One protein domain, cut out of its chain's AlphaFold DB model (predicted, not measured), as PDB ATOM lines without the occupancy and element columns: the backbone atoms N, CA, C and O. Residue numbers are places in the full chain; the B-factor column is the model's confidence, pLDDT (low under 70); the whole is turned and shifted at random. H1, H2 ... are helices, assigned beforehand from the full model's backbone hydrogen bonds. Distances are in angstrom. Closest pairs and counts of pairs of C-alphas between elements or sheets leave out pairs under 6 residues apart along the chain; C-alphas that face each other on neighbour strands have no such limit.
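Overview. This is residues 9 to 62 of the 72 residues of an uncharacterized protein of Streptomyces sp. SLBN-118 (UniProt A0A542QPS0). With little regular structure, this is a drawn-out string: residues 9 to 25, without a named element, lead to the short helix H1, and a long link runs on to a small head of H2 and H3 at the far end. The printed part has 54 residues with three named helices, H1, H2 and H3 in order, and no named strand; the class is all helix, with 20 residues in named elements. It is extended, with a radius of gyration of the C-alphas of 19.6 A and spans of 49 by 30 by 19 A.

Along the chain. H1, residues 26 to 32, begins at C-alpha 26 (196.385, 186.476, 108.256) and is 9.9 A long. H2, residues 46 to 51, is 9.2 A long. H3, residues 54 to 60, is 10.0 A long and ends at C-alpha 60 (210.802, 218.729, 100.988).

Arrangement. H1 is apart from H2 and H3. H2 and H3 are close but not clearly touching; their closest C-alphas, of Leu 49 and Ala 57, are 4.9 A apart. They run opposite ways at a steep tilt of 39 degrees. Every O i to N i+4 pair is within hydrogen-bond range in H1 and H3, and 1 of 2 in H2.

Size, cuts and confidence. The printed part has no cut. The link H1 to H2 is long. Residues 13 to 21, 38 to 44, 46 and 48 have pLDDT under 70.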
ATOM      1  N   GLU A   9     203.943 191.000  79.978       81.38
ATOM      2  CA  GLU A   9     204.045 189.611  79.509       81.38
ATOM      3  C   GLU A   9     205.305 188.901  80.041       81.38
ATOM      4  O   GLU A   9     205.483 187.696  79.850       81.38
ATOM      5  N   THR A  10     206.213 189.640  80.690       80.12
ATOM      6  CA  THR A  10     207.387 189.069  81.365       80.12
ATOM      7  C   THR A  10     207.091 188.583  82.779       80.12
ATOM      8  O   THR A  10     207.915 187.863  83.352       80.12
ATOM      9  N   PHE A  11     205.931 188.945  83.328       75.50
ATOM     10  CA  PHE A  11     205.457 188.479  84.622       75.50
ATOM     11  C   PHE A  11     204.523 187.287  84.423       75.50
ATOM     12  O   PHE A  11     203.724 187.246  83.490       75.50
ATOM     13  N   GLU A  12     204.624 186.295  85.301       76.44
ATOM     14  CA  GLU A  12     203.635 185.220  85.338       76.44
ATOM     15  C   GLU A  12     202.318 185.800  85.878       76.44
ATOM     16  O   GLU A  12     202.296 186.390  86.960       76.44
ATOM     17  N   GLU A  13     201.229 185.683  85.110       67.81
ATOM     18  CA  GLU A  13     199.892 186.092  85.549       67.81
ATOM     19  C   GLU A  13     199.425 185.160  86.675       67.81
ATOM     20  O   GLU A  13     198.975 184.035  86.439       67.81
ATOM     21  N   ASP A  14     199.549 185.614  87.921       62.00
ATOM     22  CA  ASP A  14     198.999 184.905  89.071       62.00
ATOM     23  C   ASP A  14     197.487 185.189  89.143       62.00
ATOM     24  O   ASP A  14     197.014 186.123  89.789       62.00
ATOM     25  N   ASP A  15     196.706 184.393  88.407       57.91
ATOM     26  CA  ASP A  15     195.237 184.475  88.266       57.91
ATOM     27  C   ASP A  15     194.452 184.170  89.563       57.91
ATOM     28  O   ASP A  15     193.239 183.931  89.563       57.91
ATOM     29  N   GLN A  16     195.127 184.120  90.705       55.62
ATOM     30  CA  GLN A  16     194.513 183.895  91.997       55.62
ATOM     31  C   GLN A  16     194.642 185.160  92.832       55.62
ATOM     32  O   GLN A  16     195.726 185.701  93.015       55.62
ATOM     33  N   ALA A  17     193.527 185.590  93.429       58.41
ATOM     34  CA  ALA A  17     193.599 186.219  94.739       58.41
ATOM     35  C   ALA A  17     194.387 185.237  95.613       58.41
ATOM     36  O   ALA A  17     193.815 184.230  96.038       58.41
ATOM     37  N   ALA A  18     195.706 185.437  95.698       59.88
ATOM     38  CA  ALA A  18     196.631 184.428  96.176       59.88
ATOM     39  C   ALA A  18     196.109 183.938  97.522       59.88
ATOM     40  O   ALA A  18     195.833 184.742  98.419       59.88
ATOM     41  N   ALA A  19     195.863 182.629  97.629       60.12
ATOM     42  CA  ALA A  19     195.569 182.042  98.925       60.12
ATOM     43  C   ALA A  19     196.674 182.511  99.874       60.12
ATOM     44  O   ALA A  19     197.836 182.488  99.471       60.12
ATOM     45  N   LEU A  20     196.304 183.002 101.063       64.75
ATOM     46  CA  LEU A  20     197.278 183.538 102.011       64.75
ATOM     47  C   LEU A  20     198.391 182.510 102.188       64.75
ATOM     48  O   LEU A  20     198.132 181.390 102.635       64.75
ATOM     49  N   ASP A  21     199.584 182.875 101.726       68.38
ATOM     50  CA  ASP A  21     200.757 182.022 101.821       68.38
ATOM     51  C   ASP A  21     201.054 181.761 103.304       68.38
ATOM     52  O   ASP A  21     200.747 182.593 104.160       68.38
ATOM     53  N   GLU A  22     201.658 180.620 103.630       70.06
ATOM     54  CA  GLU A  22     202.067 180.316 105.009       70.06
ATOM     55  C   GLU A  22     203.028 181.392 105.550       70.06
ATOM     56  O   GLU A  22     203.029 181.694 106.744       70.06
ATOM     57  N   GLU A  23     203.781 182.029 104.649       77.69
ATOM     58  CA  GLU A  23     204.704 183.131 104.925       77.69
ATOM     59  C   GLU A  23     204.015 184.503 105.083       77.69
ATOM     60  O   GLU A  23     204.679 185.483 105.426       77.69
ATOM     61  N   VAL A  24     202.696 184.605 104.865       77.94
ATOM     62  CA  VAL A  24     201.914 185.835 105.075       77.94
ATOM     63  C   VAL A  24     200.838 185.582 106.137       77.94
ATOM     64  O   VAL A  24     199.719 185.174 105.812       77.94
ATOM     65  N   PRO A  25     201.138 185.847 107.425       86.69
ATOM     66  CA  PRO A  25     200.157 185.741 108.497       86.69
ATOM     67  C   PRO A  25     198.851 186.478 108.167       86.69
ATOM     68  O   PRO A  25     198.866 187.576 107.612       86.69
ATOM     69  N   GLU A  26     197.709 185.908 108.571       85.06
ATOM     70  CA  GLU A  26     196.385 186.476 108.256       85.06
ATOM     71  C   GLU A  26     196.220 187.928 108.729       85.06
ATOM     72  O   GLU A  26     195.541 188.721 108.078       85.06
ATOM     73  N   ALA A  27     196.852 188.284 109.852       87.81
ATOM     74  CA  ALA A  27     196.845 189.647 110.372       87.81
ATOM     75  C   ALA A  27     197.582 190.619 109.439       87.81
ATOM     76  O   ALA A  27     197.047 191.677 109.118       87.81
ATOM     77  N   ASP A  28     198.758 190.227 108.951       87.06
ATOM     78  CA  ASP A  28     199.583 191.051 108.069       87.06
ATOM     79  C   ASP A  28     198.886 191.239 106.714       87.06
ATOM     80  O   ASP A  28     198.788 192.353 106.206       87.06
ATOM     81  N   ALA A  29     198.305 190.170 106.154       86.56
ATOM     82  CA  ALA A  29     197.521 190.263 104.924       86.56
ATOM     83  C   ALA A  29     196.300 191.183 105.068       86.56
ATOM     84  O   ALA A  29     195.987 191.951 104.158       86.56
ATOM     85  N   ALA A  30     195.612 191.123 106.213       87.94
ATOM     86  CA  ALA A  30     194.470 191.985 106.489       87.94
ATOM     87  C   ALA A  30     194.862 193.469 106.578       87.94
ATOM     88  O   ALA A  30     194.081 194.328 106.169       87.94
ATOM     89  N   GLU A  31     196.056 193.778 107.092       86.62
ATOM     90  CA  GLU A  31     196.599 195.140 107.083       86.62
ATOM     91  C   GLU A  31     196.976 195.591 105.664       86.62
ATOM     92  O   GLU A  31     196.607 196.694 105.265       86.62
ATOM     93  N   GLN A  32     197.630 194.729 104.881       86.75
ATOM     94  CA  GLN A  32     198.127 195.054 103.537       86.75
ATOM     95  C   GLN A  32     197.023 195.247 102.492       86.75
ATOM     96  O   GLN A  32     197.166 196.052 101.575       86.75
ATOM     97  N   LEU A  33     195.915 194.513 102.610       85.31
ATOM     98  CA  LEU A  33     194.776 194.621 101.689       85.31
ATOM     99  C   LEU A  33     193.866 195.816 101.990       85.31
ATOM    100  O   LEU A  33     192.876 196.036 101.290       85.31
ATOM    101  N   LYS A  34     194.146 196.563 103.057       88.25
ATOM    102  CA  LYS A  34     193.341 197.712 103.441       88.25
ATOM    103  C   LYS A  34     193.709 198.921 102.586       88.25
ATOM    104  O   LYS A  34     194.883 199.234 102.419       88.25
ATOM    105  N   ASP A  35     192.695 199.644 102.116       84.56
ATOM    106  CA  ASP A  35     192.904 200.894 101.384       84.56
ATOM    107  C   ASP A  35     193.755 201.878 102.198       84.56
ATOM    108  O   ASP A  35     193.453 202.169 103.365       84.56
ATOM    109  N   VAL A  36     194.788 202.424 101.553       79.38
ATOM    110  CA  VAL A  36     195.649 203.456 102.136       79.38
ATOM    111  C   VAL A  36     194.831 204.733 102.322       79.38
ATOM    112  O   VAL A  36     194.349 205.333 101.361       79.38
ATOM    113  N   GLN A  37     194.663 205.154 103.575       75.50
ATOM    114  CA  GLN A  37     193.919 206.360 103.934       75.50
ATOM    115  C   GLN A  37     194.857 207.571 103.930       75.50
ATOM    116  O   GLN A  37     195.474 207.885 104.945       75.50
ATOM    117  N   SER A  38     194.933 208.290 102.808       64.75
ATOM    118  CA  SER A  38     195.752 209.512 102.691       64.75
ATOM    119  C   SER A  38     195.316 210.646 103.630       64.75
ATOM    120  O   SER A  38     196.042 211.614 103.805       64.75
ATOM    121  N   GLU A  39     194.123 210.555 104.224       63.47
ATOM    122  CA  GLU A  39     193.568 211.559 105.142       63.47
ATOM    123  C   GLU A  39     194.274 211.603 106.508       63.47
ATOM    124  O   GLU A  39     194.080 212.558 107.257       63.47
ATOM    125  N   GLN A  40     195.047 210.568 106.853       61.12
ATOM    126  CA  GLN A  40     195.764 210.479 108.131       61.12
ATOM    127  C   GLN A  40     197.227 210.918 108.035       61.12
ATOM    128  O   GLN A  40     197.850 211.140 109.073       61.12
ATOM    129  N   ASP A  41     197.759 211.047 106.819       67.38
ATOM    130  CA  ASP A  41     199.079 211.621 106.606       67.38
ATOM    131  C   ASP A  41     198.960 213.143 106.709       67.38
ATOM    132  O   ASP A  41     198.311 213.795 105.885       67.38
ATOM    133  N   ASP A  42     199.578 213.721 107.739       66.50
ATOM    134  CA  ASP A  42     199.658 215.170 107.858       66.50
ATOM    135  C   ASP A  42     200.443 215.720 106.662       66.50
ATOM    136  O   ASP A  42     201.609 215.384 106.432       66.50
ATOM    137  N   GLN A  43     199.805 216.601 105.890       67.12
ATOM    138  CA  GLN A  43     200.528 217.387 104.901       67.12
ATOM    139  C   GLN A  43     201.574 218.222 105.631       67.12
ATOM    140  O   GLN A  43     201.250 218.887 106.619       67.12
ATOM    141  N   VAL A  44     202.807 218.215 105.115       69.12
ATOM    142  CA  VAL A  44     203.895 219.041 105.645       69.12
ATOM    143  C   VAL A  44     203.395 220.478 105.737       69.12
ATOM    144  O   VAL A  44     203.142 221.136 104.722       69.12
ATOM    145  N   SER A  45     203.204 220.953 106.965       71.69
ATOM    146  CA  SER A  45     202.683 222.289 107.183       71.69
ATOM    147  C   SER A  45     203.823 223.294 107.026       71.69
ATOM    148  O   SER A  45     204.975 222.992 107.342       71.69
ATOM    149  N   PRO A  46     203.540 224.539 106.606       69.38
ATOM    150  CA  PRO A  46     204.568 225.576 106.493       69.38
ATOM    151  C   PRO A  46     205.363 225.784 107.791       69.38
ATOM    152  O   PRO A  46     206.543 226.110 107.760       69.38
ATOM    153  N   ASN A  47     204.719 225.543 108.934       71.62
ATOM    154  CA  ASN A  47     205.322 225.656 110.258       71.62
ATOM    155  C   ASN A  47     206.349 224.543 110.558       71.62
ATOM    156  O   ASN A  47     207.273 224.763 111.336       71.62
ATOM    157  N   ASP A  48     206.215 223.370 109.934       68.62
ATOM    158  CA  ASP A  48     207.172 222.269 110.092       68.62
ATOM    159  C   ASP A  48     208.477 222.578 109.347       68.62
ATOM    160  O   ASP A  48     209.566 222.308 109.857       68.62
ATOM    161  N   LEU A  49     208.373 223.254 108.195       71.50
ATOM    162  CA  LEU A  49     209.511 223.720 107.395       71.50
ATOM    163  C   LEU A  49     210.354 224.779 108.124       71.50
ATOM    164  O   LEU A  49     211.579 224.738 108.036       71.50
ATOM    165  N   ASP A  50     209.722 225.682 108.882       75.94
ATOM    166  CA  ASP A  50     210.418 226.719 109.666       75.94
ATOM    167  C   ASP A  50     211.229 226.140 110.840       75.94
ATOM    168  O   ASP A  50     212.180 226.762 111.321       75.94
ATOM    169  N   SER A  51     210.856 224.946 111.312       81.81
ATOM    170  CA  SER A  51     211.576 224.226 112.369       81.81
ATOM    171  C   SER A  51     212.685 223.310 111.835       81.81
ATOM    172  O   SER A  51     213.582 222.918 112.589       81.81
ATOM    173  N   ALA A  52     212.631 222.977 110.544       80.12
ATOM    174  CA  ALA A  52     213.572 222.091 109.881       80.12
ATOM    175  C   ALA A  52     214.868 222.819 109.488       80.12
ATOM    176  O   ALA A  52     214.962 224.047 109.445       80.12
ATOM    177  N   ASN A  53     215.908 222.044 109.178       90.12
ATOM    178  CA  ASN A  53     217.084 222.609 108.529       90.12
ATOM    179  C   ASN A  53     216.672 223.224 107.182       90.12
ATOM    180  O   ASN A  53     215.908 222.622 106.433       90.12
ATOM    181  N   VAL A  54     217.221 224.391 106.845       83.88
ATOM    182  CA  VAL A  54     216.875 225.123 105.616       83.88
ATOM    183  C   VAL A  54     217.072 224.276 104.354       83.88
ATOM    184  O   VAL A  54     216.269 224.370 103.433       83.88
ATOM    185  N   ALA A  55     218.116 223.444 104.299       87.75
ATOM    186  CA  ALA A  55     218.351 222.570 103.151       87.75
ATOM    187  C   ALA A  55     217.268 221.487 103.031       87.75
ATOM    188  O   ALA A  55     216.739 221.269 101.943       87.75
ATOM    189  N   ASP A  56     216.898 220.873 104.155       83.75
ATOM    190  CA  ASP A  56     215.879 219.824 104.206       83.75
ATOM    191  C   ASP A  56     214.490 220.392 103.878       83.75
ATOM    192  O   ASP A  56     213.741 219.797 103.109       83.75
ATOM    193  N   ALA A  57     214.163 221.583 104.389       84.19
ATOM    194  CA  ALA A  57     212.905 222.266 104.103       84.19
ATOM    195  C   ALA A  57     212.747 222.606 102.612       84.19
ATOM    196  O   ALA A  57     211.680 222.406 102.033       84.19
ATOM    197  N   VAL A  58     213.816 223.098 101.973       85.00
ATOM    198  CA  VAL A  58     213.820 223.406 100.533       85.00
ATOM    199  C   VAL A  58     213.644 222.140  99.697       85.00
ATOM    200  O   VAL A  58     212.898 222.157  98.721       85.00
ATOM    201  N   GLU A  59     214.300 221.047 100.082       82.25
ATOM    202  CA  GLU A  59     214.176 219.758  99.403       82.25
ATOM    203  C   GLU A  59     212.761 219.175  99.542       82.25
ATOM    204  O   GLU A  59     212.200 218.711  98.557       82.25
ATOM    205  N   GLN A  60     212.156 219.242 100.731       82.88
ATOM    206  CA  GLN A  60     210.802 218.729 100.988       82.88
ATOM    207  C   GLN A  60     209.706 219.562 100.312       82.88
ATOM    208  O   GLN A  60     208.685 219.026  99.892       82.88
ATOM    209  N   ALA A  61     209.915 220.872 100.170       79.75
ATOM    210  CA  ALA A  61     208.971 221.755  99.488       79.75
ATOM    211  C   ALA A  61     209.038 221.648  97.953       79.75
ATOM    212  O   ALA A  61     208.218 222.256  97.256       79.75
ATOM    213  N   ARG A  62     210.017 220.922  97.399       79.12
ATOM    214  CA  ARG A  62     210.168 220.800  95.948       79.12
ATOM    215  C   ARG A  62     209.126 219.823  95.393       79.12
ATOM    216  O   ARG A  62     209.021 218.679  95.824       79.12
TER     217      ARG A  62